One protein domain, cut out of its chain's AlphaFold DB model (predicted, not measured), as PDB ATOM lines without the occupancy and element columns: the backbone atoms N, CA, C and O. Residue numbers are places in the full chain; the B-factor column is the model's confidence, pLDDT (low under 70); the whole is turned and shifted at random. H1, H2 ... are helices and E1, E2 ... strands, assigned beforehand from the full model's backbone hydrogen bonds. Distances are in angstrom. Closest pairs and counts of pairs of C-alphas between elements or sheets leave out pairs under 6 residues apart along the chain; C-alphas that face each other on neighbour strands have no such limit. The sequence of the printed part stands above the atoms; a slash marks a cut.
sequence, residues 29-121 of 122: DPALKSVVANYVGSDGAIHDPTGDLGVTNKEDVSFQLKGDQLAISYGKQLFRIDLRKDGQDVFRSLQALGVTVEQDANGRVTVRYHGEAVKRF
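AT A GLANCE: This is residues 29 to 121 of the 122 residues of an uncharacterized protein of Paenibacillus sp. MEC069 (UniProt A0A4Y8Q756). Two small antiparallel sheets, the three strands E1 E2 E3 and the hairpin E4 E5, are partly face to face as a small sandwich; E1 and E5 come near each other along one side, and the helices H1 and H2, side by side, are at the other side, near E3. The long loop of residues 40 to 60 lies at one end of the longest axis, the turn between E4 and E5 at the other. The printed part has 93 residues, with two named helices and five named strands in the order H1 E1 E2 E3 H2 E4 E5, class mixed. It is compact, with a radius of gyration of the C-alphas of 12.6 A, and elongated, spanning 39 by 25 by 20 A.

IN THESE COORDINATES: H1, residues 30 to 39, begins at C-alpha 30 (12.122, -19.843, 25.046) and is 13.9 A long. E1, residues 61 to 66, is 16.9 A; E2, residues 69 to 74, 15.7 A; E3, residues 77 to 82, 16.6 A. H2 is residues 88 to 96, E4 residues 99 to 103, and E5 residues 109 to 113, ending at C-alpha 113 (11.743, -34.649, 10.475).

HOW THE PARTS SIT: E1 E2 E3 form a meander, each strand the antiparallel neighbour of the one before, with N 64 and O 71 at 2.8 A and N 72 and O 79 at 2.8 A. In the hairpin E4 and E5, N 100 and O 112 are 2.8 A apart. The closest C-alphas of E1 and E5 are Phe 63 and Val 111, 7.0 A; E3 and E4 are apart. H1 and H2 touch, closest at C-alphas 36 and 93, 6.4 A, the same way at a shallow tilt of 33 degrees, only just short of steep. Both only graze the sheet E1 E2 E3. In H1 and H2 every O i to N i+4 pair is within hydrogen-bond range. Residues 119 to 120 pair parallel with residues 62 to 63 of E1.

THE WHOLE: The C-alphas farthest apart, Thr 50 and Asn 106, are 40.4 A apart. The printed part has no cut; H1 to E1 is a long link, the others tight. Residues 29 to 31, 44 and 49 have pLDDT under 70.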
ATOM      1  N   ASP A  29       8.589 -20.297  21.990       60.81
ATOM      2  CA  ASP A  29       8.926 -21.045  23.202       60.81
ATOM      3  C   ASP A  29      10.411 -20.807  23.551       60.81
ATOM      4  O   ASP A  29      11.285 -21.157  22.745       60.81
ATOM      5  N   PRO A  30      10.738 -20.134  24.673       65.81
ATOM      6  CA  PRO A  30      12.122 -19.843  25.046       65.81
ATOM      7  C   PRO A  30      12.974 -21.112  25.078       65.81
ATOM      8  O   PRO A  30      14.167 -21.066  24.769       65.81
ATOM      9  N   ALA A  31      12.343 -22.255  25.371       68.06
ATOM     10  CA  ALA A  31      12.964 -23.564  25.287       68.06
ATOM     11  C   ALA A  31      13.397 -23.895  23.854       68.06
ATOM     12  O   ALA A  31      14.536 -24.294  23.653       68.06
ATOM     13  N   LEU A  32      12.554 -23.659  22.843       74.69
ATOM     14  CA  LEU A  32      12.892 -23.908  21.438       74.69
ATOM     15  C   LEU A  32      14.088 -23.062  20.985       74.69
ATOM     16  O   LEU A  32      15.012 -23.575  20.359       74.69
ATOM     17  N   LYS A  33      14.109 -21.770  21.338       74.31
ATOM     18  CA  LYS A  33      15.247 -20.891  21.022       74.31
ATOM     19  C   LYS A  33      16.527 -21.331  21.727       74.31
ATOM     20  O   LYS A  33      17.586 -21.331  21.107       74.31
ATOM     21  N   SER A  34      16.425 -21.711  22.999       77.00
ATOM     22  CA  SER A  34      17.555 -22.234  23.768       77.00
ATOM     23  C   SER A  34      18.084 -23.534  23.163       77.00
ATOM     24  O   SER A  34      19.292 -23.693  23.013       77.00
ATOM     25  N   VAL A  35      17.195 -24.439  22.746       77.94
ATOM     26  CA  VAL A  35      17.580 -25.704  22.116       77.94
ATOM     27  C   VAL A  35      18.313 -25.449  20.801       77.94
ATOM     28  O   VAL A  35      19.395 -25.988  20.596       77.94
ATOM     29  N   VAL A  36      17.795 -24.565  19.946       80.44
ATOM     30  CA  VAL A  36      18.488 -24.204  18.701       80.44
ATOM     31  C   VAL A  36      19.852 -23.572  18.987       80.44
ATOM     32  O   VAL A  36      20.840 -23.968  18.386       80.44
ATOM     33  N   ALA A  37      19.940 -22.635  19.932       79.38
ATOM     34  CA  ALA A  37      21.191 -21.939  20.226       79.38
ATOM     35  C   ALA A  37      22.276 -22.835  20.851       79.38
ATOM     36  O   ALA A  37      23.458 -22.583  20.634       79.38
ATOM     37  N   ASN A  38      21.889 -23.842  21.640       79.50
ATOM     38  CA  ASN A  38      22.834 -24.687  22.376       79.50
ATOM     39  C   ASN A  38      23.165 -26.005  21.665       79.50
ATOM     40  O   ASN A  38      24.257 -26.527  21.867       79.50
ATOM     41  N   TYR A  39      22.243 -26.539  20.859       80.75
ATOM     42  CA  TYR A  39      22.389 -27.869  20.263       80.75
ATOM     43  C   TYR A  39      22.512 -27.844  18.737       80.75
ATOM     44  O   TYR A  39      22.908 -28.852  18.170       80.75
ATOM     45  N   VAL A  40      22.211 -26.741  18.040       81.00
ATOM     46  CA  VAL A  40      22.409 -26.665  16.580       81.00
ATOM     47  C   VAL A  40      23.774 -26.049  16.280       81.00
ATOM     48  O   VAL A  40      24.054 -24.906  16.641       81.00
ATOM     49  N   GLY A  41      24.636 -26.822  15.619       76.06
ATOM     50  CA  GLY A  41      25.959 -26.385  15.191       76.06
ATOM     51  C   GLY A  41      25.898 -25.429  14.000       76.06
ATOM     52  O   GLY A  41      24.883 -25.303  13.313       76.06
ATOM     53  N   SER A  42      27.016 -24.764  13.697       74.44
ATOM     54  CA  SER A  42      27.131 -23.894  12.513       74.44
ATOM     55  C   SER A  42      27.004 -24.653  11.185       74.44
ATOM     56  O   SER A  42      26.811 -24.038  10.140       74.44
ATOM     57  N   ASP A  43      27.141 -25.978  11.225       72.31
ATOM     58  CA  ASP A  43      26.897 -26.924  10.135       72.31
ATOM     59  C   ASP A  43      25.408 -27.272   9.951       72.31
ATOM     60  O   ASP A  43      25.053 -27.975   9.006       72.31
ATOM     61  N   GLY A  44      24.530 -26.780  10.832       66.50
ATOM     62  CA  GLY A  44      23.104 -27.103  10.844       66.50
ATOM     63  C   GLY A  44      22.799 -28.501  11.385       66.50
ATOM     64  O   GLY A  44      21.645 -28.926  11.329       66.50
ATOM     65  N   ALA A  45      23.805 -29.218  11.898       74.50
ATOM     66  CA  ALA A  45      23.614 -30.503  12.550       74.50
ATOM     67  C   ALA A  45      23.269 -30.308  14.029       74.50
ATOM     68  O   ALA A  45      23.668 -29.331  14.665       74.50
ATOM     69  N   ILE A  46      22.521 -31.261  14.577       80.88
ATOM     70  CA  ILE A  46      22.112 -31.251  15.979       80.88
ATOM     71  C   ILE A  46      23.146 -32.047  16.771       80.88
ATOM     72  O   ILE A  46      23.288 -33.255  16.590       80.88
ATOM     73  N   HIS A  47      23.877 -31.359  17.637       78.88
ATOM     74  CA  HIS A  47      24.909 -31.906  18.506       78.88
ATOM     75  C   HIS A  47      24.349 -32.027  19.924       78.88
ATOM     76  O   HIS A  47      24.287 -31.044  20.658       78.88
ATOM     77  N   ASP A  48      23.954 -33.239  20.316       76.88
ATOM     78  CA  ASP A  48      23.475 -33.566  21.669       76.88
ATOM     79  C   ASP A  48      24.457 -34.508  22.395       76.88
ATOM     80  O   ASP A  48      24.181 -35.696  22.561       76.88
ATOM     81  N   PRO A  49      25.646 -34.018  22.803       68.88
ATOM     82  CA  PRO A  49      26.669 -34.855  23.431       68.88
ATOM     83  C   PRO A  49      26.264 -35.359  24.825       68.88
ATOM     84  O   PRO A  49      26.820 -36.347  25.304       68.88
ATOM     85  N   THR A  50      25.320 -34.683  25.487       74.88
ATOM     86  CA  THR A  50      24.824 -35.019  26.829       74.88
ATOM     87  C   THR A  50      23.577 -35.908  26.800       74.88
ATOM     88  O   THR A  50      23.253 -36.529  27.814       74.88
ATOM     89  N   GLY A  51      22.902 -36.036  25.653       71.81
ATOM     90  CA  GLY A  51      21.667 -36.810  25.519       71.81
ATOM     91  C   GLY A  51      20.458 -36.129  26.170       71.81
ATOM     92  O   GLY A  51      19.512 -36.805  26.602       71.81
ATOM     93  N   ASP A  52      20.500 -34.804  26.300       74.31
ATOM     94  CA  ASP A  52      19.465 -34.000  26.952       74.31
ATOM     95  C   ASP A  52      18.228 -33.838  26.067       74.31
ATOM     96  O   ASP A  52      17.102 -33.808  26.575       74.31
ATOM     97  N   LEU A  53      18.418 -33.781  24.745       79.38
ATOM     98  CA  LEU A  53      17.319 -33.843  23.783       79.38
ATOM     99  C   LEU A  53      16.858 -35.288  23.633       79.38
ATOM    100  O   LEU A  53      15.658 -35.553  23.652       79.38
ATOM    101  N   GLY A  54      17.808 -36.223  23.548       79.94
ATOM    102  CA  GLY A  54      17.523 -37.651  23.428       79.94
ATOM    103  C   GLY A  54      16.829 -38.014  22.116       79.94
ATOM    104  O   GLY A  54      16.045 -38.956  22.095       79.94
ATOM    105  N   VAL A  55      17.080 -37.249  21.049       83.00
ATOM    106  CA  VAL A  55      16.599 -37.562  19.700       83.00
ATOM    107  C   VAL A  55      17.676 -38.329  18.960       83.00
ATOM    108  O   VAL A  55      18.748 -37.801  18.677       83.00
ATOM    109  N   THR A  56      17.371 -39.579  18.637       78.38
ATOM    110  CA  THR A  56      18.272 -40.478  17.909       78.38
ATOM    111  C   THR A  56      17.749 -40.739  16.502       78.38
ATOM    112  O   THR A  56      18.523 -40.917  15.563       78.38
ATOM    113  N   ASN A  57      16.425 -40.771  16.346       81.88
ATOM    114  CA  ASN A  57      15.748 -41.053  15.087       81.88
ATOM    115  C   ASN A  57      14.399 -40.315  15.001       81.88
ATOM    116  O   ASN A  57      14.013 -39.558  15.891       81.88
ATOM    117  N   LYS A  58      13.673 -40.526  13.898       82.69
ATOM    118  CA  LYS A  58      12.359 -39.905  13.679       82.69
ATOM    119  C   LYS A  58      11.286 -40.419  14.636       82.69
ATOM    120  O   LYS A  58      10.276 -39.750  14.804       82.69
ATOM    121  N   GLU A  59      11.448 -41.614  15.203       85.25
ATOM    122  CA  GLU A  59      10.489 -42.212  16.128       85.25
ATOM    123  C   GLU A  59      10.459 -41.471  17.471       85.25
ATOM    124  O   GLU A  59       9.423 -41.479  18.139       85.25
ATOM    125  N   ASP A  60      11.545 -40.772  17.809       83.50
ATOM    126  CA  ASP A  60      11.639 -39.871  18.961       83.50
ATOM    127  C   ASP A  60      10.951 -38.515  18.711       83.50
ATOM    128  O   ASP A  60      10.795 -37.706  19.630       83.50
ATOM    129  N   VAL A  61      10.521 -38.256  17.471       87.12
ATOM    130  CA  VAL A  61       9.803 -37.041  17.084       87.12
ATOM    131  C   VAL A  61       8.347 -37.379  16.788       87.12
ATOM    132  O   VAL A  61       8.014 -38.214  15.949       87.12
ATOM    133  N   SER A  62       7.438 -36.693  17.468       86.31
ATOM    134  CA  SER A  62       6.004 -36.845  17.231       86.31
ATOM    135  C   SER A  62       5.289 -35.516  17.353       86.31
ATOM    136  O   SER A  62       5.822 -34.545  17.890       86.31
ATOM    137  N   PHE A  63       4.067 -35.455  16.837       90.19
ATOM    138  CA  PHE A  63       3.251 -34.257  16.963       90.19
ATOM    139  C   PHE A  63       1.810 -34.578  17.337       90.19
ATOM    140  O   PHE A  63       1.262 -35.613  16.962       90.19
ATOM    141  N   GLN A  64       1.180 -33.649  18.045       86.81
ATOM    142  CA  GLN A  64      -0.231 -33.678  18.393       86.81
ATOM    143  C   GLN A  64      -0.852 -32.330  18.038       86.81
ATOM    144  O   GLN A  64      -0.351 -31.277  18.425       86.81
ATOM    145  N   LEU A  65      -1.968 -32.364  17.313       85.75
ATOM    146  CA  LEU A  65      -2.735 -31.171  16.966       85.75
ATOM    147  C   LEU A  65      -4.004 -31.111  17.820       85.75
ATOM    148  O   LEU A  65      -4.851 -32.002  17.730       85.75
ATOM    149  N   LYS A  66      -4.138 -30.053  18.623       83.38
ATOM    150  CA  LYS A  66      -5.300 -29.755  19.471       83.38
ATOM    151  C   LYS A  66      -5.871 -28.391  19.090       83.38
ATOM    152  O   LYS A  66      -5.450 -27.358  19.606       83.38
ATOM    153  N   GLY A  67      -6.835 -28.395  18.168       83.06
ATOM    154  CA  GLY A  67      -7.358 -27.161  17.578       83.06
ATOM    155  C   GLY A  67      -6.255 -26.430  16.813       83.06
ATOM    156  O   GLY A  67      -5.658 -27.007  15.911       83.06
ATOM    157  N   ASP A  68      -5.958 -25.195  17.214       82.00
ATOM    158  CA  ASP A  68      -4.885 -24.381  16.623       82.00
ATOM    159  C   ASP A  68      -3.523 -24.558  17.307       82.00
ATOM    160  O   ASP A  68      -2.549 -23.908  16.930       82.00
ATOM    161  N   GLN A  69      -3.443 -25.411  18.332       85.25
ATOM    162  CA  GLN A  69      -2.194 -25.689  19.030       85.25
ATOM    163  C   GLN A  69      -1.552 -26.967  18.499       85.25
ATOM    164  O   GLN A  69      -2.118 -28.057  18.601       85.25
ATOM    165  N   LEU A  70      -0.344 -26.825  17.972       86.00
ATOM    166  CA  LEU A  70       0.538 -27.907  17.581       86.00
ATOM    167  C   LEU A  70       1.541 -28.158  18.711       86.00
ATOM    168  O   LEU A  70       2.365 -27.308  19.027       86.00
ATOM    169  N   ALA A  71       1.476 -29.331  19.326       85.50
ATOM    170  CA  ALA A  71       2.489 -29.797  20.260       85.50
ATOM    171  C   ALA A  71       3.446 -30.735  19.522       85.50
ATOM    172  O   ALA A  71       2.997 -31.719  18.940       85.50
ATOM    173  N   ILE A  72       4.742 -30.442  19.538       85.88
ATOM    174  CA  ILE A  72       5.786 -31.275  18.937       85.88
ATOM    175  C   ILE A  72       6.620 -31.854  20.074       85.88
ATOM    176  O   ILE A  72       7.252 -31.111  20.822       85.88
ATOM    177  N   SER A  73       6.602 -33.176  20.210       86.56
ATOM    178  CA  SER A  73       7.532 -33.894  21.073       86.56
ATOM    179  C   SER A  73       8.815 -34.111  20.289       86.56
ATOM    180  O   SER A  73       8.785 -34.700  19.209       86.56
ATOM    181  N   TYR A  74       9.923 -33.622  20.824       83.44
ATOM    182  CA  TYR A  74      11.254 -33.735  20.254       83.44
ATOM    183  C   TYR A  74      12.146 -34.431  21.282       83.44
ATOM    184  O   TYR A  74      12.740 -33.789  22.153       83.44
ATOM    185  N   GLY A  75      12.142 -35.765  21.246       84.38
ATOM    186  CA  GLY A  75      12.770 -36.603  22.260       84.38
ATOM    187  C   GLY A  75      12.166 -36.322  23.634       84.38
ATOM    188  O   GLY A  75      10.981 -36.565  23.865       84.38
ATOM    189  N   LYS A  76      12.972 -35.772  24.542       80.75
ATOM    190  CA  LYS A  76      12.568 -35.399  25.906       80.75
ATOM    191  C   LYS A  76      11.949 -34.000  26.006       80.75
ATOM    192  O   LYS A  76      11.412 -33.656  27.058       80.75
ATOM    193  N   GLN A  77      12.030 -33.193  24.949       79.69
ATOM    194  CA  GLN A  77      11.501 -31.829  24.921       79.69
ATOM    195  C   GLN A  77      10.101 -31.791  24.310       79.69
ATOM    196  O   GLN A  77       9.778 -32.557  23.404       79.69
ATOM    197  N   LEU A  78       9.263 -30.874  24.791       81.44
ATOM    198  CA  LEU A  78       7.921 -30.648  24.256       81.44
ATOM    199  C   LEU A  78       7.772 -29.178  23.880       81.44
ATOM    200  O   LEU A  78       7.710 -28.324  24.759       81.44
ATOM    201  N   PHE A  79       7.640 -28.909  22.587       82.94
ATOM    202  CA  PHE A  79       7.396 -27.570  22.062       82.94
ATOM    203  C   PHE A  79       5.908 -27.379  21.812       82.94
ATOM    204  O   PHE A  79       5.261 -28.225  21.192       82.94
ATOM    205  N   ARG A  80       5.348 -26.265  22.281       84.25
ATOM    206  CA  ARG A  80       3.946 -25.913  22.025       84.25
ATOM    207  C   ARG A  80       3.889 -24.693  21.130       84.25
ATOM    208  O   ARG A  80       4.415 -23.648  21.485       84.25
ATOM    209  N   ILE A  81       3.222 -24.852  19.996       84.12
ATOM    210  CA  ILE A  81       3.142 -23.855  18.937       84.12
ATOM    211  C   ILE A  81       1.671 -23.511  18.715       84.12
ATOM    212  O   ILE A  81       0.847 -24.395  18.493       84.12
ATOM    213  N   ASP A  82       1.317 -22.237  18.783       82.50
ATOM    214  CA  ASP A  82       0.012 -21.715  18.386       82.50
ATOM    215  C   ASP A  82       0.081 -21.272  16.921       82.50
ATOM    216  O   ASP A  82       0.628 -20.219  16.606       82.50
ATOM    217  N   LEU A  83      -0.513 -22.054  16.017       80.75
ATOM    218  CA  LEU A  83      -0.453 -21.822  14.569       80.75
ATOM    219  C   LEU A  83      -1.039 -20.466  14.138       80.75
ATOM    220  O   LEU A  83      -0.760 -20.009  13.031       80.75
ATOM    221  N   ARG A  84      -1.855 -19.812  14.980       79.00
ATOM    222  CA  ARG A  84      -2.440 -18.492  14.684       79.00
ATOM    223  C   ARG A  84      -1.621 -17.328  15.224       79.00
ATOM    224  O   ARG A  84      -1.805 -16.205  14.757       79.00
ATOM    225  N   LYS A  85      -0.801 -17.559  16.252       76.44
ATOM    226  CA  LYS A  85      -0.063 -16.496  16.954       76.44
ATOM    227  C   LYS A  85       1.437 -16.560  16.736       76.44
ATOM    228  O   LYS A  85       2.086 -15.517  16.773       76.44
ATOM    229  N   ASP A  86       1.974 -17.753  16.536       76.56
ATOM    230  CA  ASP A  86       3.402 -17.943  16.389       76.56
ATOM    231  C   ASP A  86       3.853 -17.527  14.994       76.56
ATOM    232  O   ASP A  86       3.327 -17.955  13.967       76.56
ATOM    233  N   GLY A  87       4.823 -16.614  14.978       73.69
ATOM    234  CA  GLY A  87       5.375 -16.056  13.753       73.69
ATOM    235  C   GLY A  87       6.354 -17.000  13.055       73.69
ATOM    236  O   GLY A  87       6.760 -18.031  13.594       73.69
ATOM    237  N   GLN A  88       6.806 -16.590  11.865       78.44
ATOM    238  CA  GLN A  88       7.794 -17.323  11.059       78.44
ATOM    239  C   GLN A  88       9.058 -17.723  11.833       78.44
ATOM    240  O   GLN A  88       9.663 -18.737  11.502       78.44
ATOM    241  N   ASP A  89       9.449 -16.972  12.862       78.81
ATOM    242  CA  ASP A  89      10.638 -17.272  13.663       78.81
ATOM    243  C   ASP A  89      10.547 -18.623  14.384       78.81
ATOM    244  O   ASP A  89      11.548 -19.330  14.475       78.81
ATOM    245  N   VAL A  90       9.359 -19.023  14.854       81.25
ATOM    246  CA  VAL A  90       9.155 -20.347  15.472       81.25
ATOM    247  C   VAL A  90       9.373 -21.443  14.441       81.25
ATOM    248  O   VAL A  90      10.112 -22.393  14.688       81.25
ATOM    249  N   PHE A  91       8.787 -21.278  13.257       82.88
ATOM    250  CA  PHE A  91       8.931 -22.233  12.162       82.88
ATOM    251  C   PHE A  91      10.375 -22.325  11.657       82.88
ATOM    252  O   PHE A  91      10.835 -23.422  11.359       82.88
ATOM    253  N   ARG A  92      11.121 -21.212  11.635       83.19
ATOM    254  CA  ARG A  92      12.563 -21.216  11.325       83.19
ATOM    255  C   ARG A  92      13.370 -21.978  12.372       83.19
ATOM    256  O   ARG A  92      14.238 -22.760  12.004       83.19
ATOM    257  N   SER A  93      13.072 -21.786  13.655       84.75
ATOM    258  CA  SER A  93      13.730 -22.533  14.731       84.75
ATOM    259  C   SER A  93      13.435 -24.033  14.649       84.75
ATOM    260  O   SER A  93      14.341 -24.840  14.811       84.75
ATOM    261  N   LEU A  94      12.197 -24.424  14.333       85.44
ATOM    262  CA  LEU A  94      11.856 -25.832  14.090       85.44
ATOM    263  C   LEU A  94      12.606 -26.390  12.881       85.44
ATOM    264  O   LEU A  94      13.142 -27.494  12.950       85.44
ATOM    265  N   GLN A  95      12.706 -25.611  11.804       86.25
ATOM    266  CA  GLN A  95      13.443 -26.008  10.611       86.25
ATOM    267  C   GLN A  95      14.936 -26.210  10.898       86.25
ATOM    268  O   GLN A  95      15.531 -27.139  10.357       86.25
ATOM    269  N   ALA A  96      15.526 -25.402  11.785       84.88
ATOM    270  CA  ALA A  96      16.896 -25.594  12.265       84.88
ATOM    271  C   ALA A  96      17.072 -26.909  13.047       84.88
ATOM    272  O   ALA A  96      18.159 -27.473  13.052       84.88
ATOM    273  N   LEU A  97      15.997 -27.434  13.646       83.81
ATOM    274  CA  LEU A  97      15.957 -28.769  14.253       83.81
ATOM    275  C   LEU A  97      15.580 -29.875  13.254       83.81
ATOM    276  O   LEU A  97      15.207 -30.973  13.656       83.81
ATOM    277  N   GLY A  98      15.590 -29.590  11.950       85.00
ATOM    278  CA  GLY A  98      15.164 -30.539  10.922       85.00
ATOM    279  C   GLY A  98      13.655 -30.806  10.909       85.00
ATOM    280  O   GLY A  98      13.200 -31.651  10.137       85.00
ATOM    281  N   VAL A  99      12.866 -30.091  11.720       88.06
ATOM    282  CA  VAL A  99      11.414 -30.247  11.818       88.06
ATOM    283  C   VAL A  99      10.719 -29.246  10.899       88.06
ATOM    284  O   VAL A  99      10.797 -28.035  11.084       88.06
ATOM    285  N   THR A 100       9.992 -29.748   9.908       89.38
ATOM    286  CA  THR A 100       9.190 -28.922   8.998       89.38
ATOM    287  C   THR A 100       7.713 -29.129   9.284       89.38
ATOM    288  O   THR A 100       7.252 -30.267   9.363       89.38
ATOM    289  N   VAL A 101       6.969 -28.034   9.418       87.94
ATOM    290  CA  VAL A 101       5.516 -28.044   9.617       87.94
ATOM    291  C   VAL A 101       4.861 -27.456   8.373       87.94
ATOM    292  O   VAL A 101       5.101 -26.302   8.031       87.94
ATOM    293  N   GLU A 102       4.028 -28.244   7.703       86.81
ATOM    294  CA  GLU A 102       3.234 -27.830   6.546       86.81
ATOM    295  C   GLU A 102       1.749 -27.936   6.896       86.81
ATOM    296  O   GLU A 102       1.313 -28.926   7.483       86.81
ATOM    297  N   GLN A 103       0.956 -26.935   6.521       84.62
ATOM    298  CA  GLN A 103      -0.500 -26.977   6.636       84.62
ATOM    299  C   GLN A 103      -1.106 -26.969   5.233       84.62
ATOM    300  O   GLN A 103      -0.787 -26.096   4.426       84.62
ATOM    301  N   ASP A 104      -1.955 -27.950   4.928       82.69
ATOM    302  CA  ASP A 104      -2.661 -27.994   3.649       82.69
ATOM    303  C   ASP A 104      -3.863 -27.026   3.623       82.69
ATOM    304  O   ASP A 104      -4.304 -26.498   4.649       82.69
ATOM    305  N   ALA A 105      -4.434 -26.818   2.435       76.75
ATOM    306  CA  ALA A 105      -5.619 -25.975   2.247       76.75
ATOM    307  C   ALA A 105      -6.875 -26.490   2.984       76.75
ATOM    308  O   ALA A 105      -7.836 -25.745   3.154       76.75
ATOM    309  N   ASN A 106      -6.868 -27.747   3.438       77.06
ATOM    310  CA  ASN A 106      -7.939 -28.367   4.215       77.06
ATOM    311  C   ASN A 106      -7.688 -28.275   5.733       77.06
ATOM    312  O   ASN A 106      -8.440 -28.854   6.518       77.06
ATOM    313  N   GLY A 107      -6.625 -27.585   6.158       73.06
ATOM    314  CA  GLY A 107      -6.236 -27.441   7.555       73.06
ATOM    315  C   GLY A 107      -5.536 -28.665   8.154       73.06
ATOM    316  O   GLY A 107      -5.330 -28.706   9.368       73.06
ATOM    317  N   ARG A 108      -5.149 -29.663   7.350       81.75
ATOM    318  CA  ARG A 108      -4.341 -30.797   7.809       81.75
ATOM    319  C   ARG A 108      -2.905 -30.344   8.015       81.75
ATOM    320  O   ARG A 108      -2.250 -29.867   7.092       81.75
ATOM    321  N   VAL A 109      -2.414 -30.553   9.228       85.19
ATOM    322  CA  VAL A 109      -1.025 -30.288   9.591       85.19
ATOM    323  C   VAL A 109      -0.207 -31.555   9.378       85.19
ATOM    324  O   VAL A 109      -0.521 -32.608   9.936       85.19
ATOM    325  N   THR A 110       0.841 -31.438   8.572       87.56
ATOM    326  CA  THR A 110       1.853 -32.465   8.343       87.56
ATOM    327  C   THR A 110       3.156 -31.993   8.960       87.56
ATOM    328  O   THR A 110       3.637 -30.906   8.646       87.56
ATOM    329  N   VAL A 111       3.740 -32.816   9.825       89.00
ATOM    330  CA  VAL A 111       5.068 -32.565  10.385       89.00
ATOM    331  C   VAL A 111       6.043 -33.572   9.783       89.00
ATOM    332  O   VAL A 111       5.720 -34.757   9.649       89.00
ATOM    333  N   ARG A 112       7.227 -33.103   9.392       91.12
ATOM    334  CA  ARG A 112       8.327 -33.930   8.885       91.12
ATOM    335  C   ARG A 112       9.591 -33.689   9.700       91.12
ATOM    336  O   ARG A 112       9.833 -32.555  10.094       91.12
ATOM    337  N   TYR A 113      10.403 -34.721   9.893       88.56
ATOM    338  CA  TYR A 113      11.743 -34.649  10.475       88.56
ATOM    339  C   TYR A 113      12.759 -35.109   9.425       88.56
ATOM    340  O   TYR A 113      12.629 -36.209   8.893       88.56
ATOM    341  N   HIS A 114      13.699 -34.237   9.046       85.69
ATOM    342  CA  HIS A 114      14.645 -34.441   7.934       85.69
ATOM    343  C   HIS A 114      13.992 -34.952   6.631       85.69
ATOM    344  O   HIS A 114      14.554 -35.764   5.903       85.69
ATOM    345  N   GLY A 115      12.785 -34.462   6.325       82.31
ATOM    346  CA  GLY A 115      12.030 -34.836   5.122       82.31
ATOM    347  C   GLY A 115      11.147 -36.080   5.271       82.31
ATOM    348  O   GLY A 115      10.304 -36.323   4.409       82.31
ATOM    349  N   GLU A 116      11.248 -36.817   6.376       85.88
ATOM    350  CA  GLU A 116      10.401 -37.978   6.649       85.88
ATOM    351  C   GLU A 116       9.178 -37.598   7.485       85.88
ATOM    352  O   GLU A 116       9.284 -36.848   8.452       85.88
ATOM    353  N   ALA A 117       7.998 -38.116   7.135       86.56
ATOM    354  CA  ALA A 117       6.782 -37.858   7.903       86.56
ATOM    355  C   ALA A 117       6.881 -38.472   9.308       86.56
ATOM    356  O   ALA A 117       7.145 -39.667   9.454       86.56
ATOM    357  N   VAL A 118       6.635 -37.654  10.334       88.62
ATOM    358  CA  VAL A 118       6.630 -38.110  11.730       88.62
ATOM    359  C   VAL A 118       5.245 -38.591  12.151       88.62
ATOM    360  O   VAL A 118       4.223 -38.229  11.560       88.62
ATOM    361  N   LYS A 119       5.199 -39.430  13.188       83.81
ATOM    362  CA  LYS A 119       3.937 -39.981  13.689       83.81
ATOM    363  C   LYS A 119       3.109 -38.896  14.374       83.81
ATOM    364  O   LYS A 119       3.606 -38.143  15.214       83.81
ATOM    365  N   ARG A 120       1.814 -38.869  14.050       82.81
ATOM    366  CA  ARG A 120       0.816 -38.128  14.818       82.81
ATOM    367  C   ARG A 120       0.434 -38.951  16.047       82.81
ATOM    368  O   ARG A 120       0.037 -40.103  15.893       82.81
ATOM    369  N   PHE A 121       0.544 -38.365  17.231       75.94
ATOM    370  CA  PHE A 121      -0.024 -38.924  18.457       75.94
ATOM    371  C   PHE A 121      -1.448 -38.382  18.641       75.94
ATOM    372  O   PHE A 121      -1.675 -37.178  18.473       75.94
TER     373      PHE A 121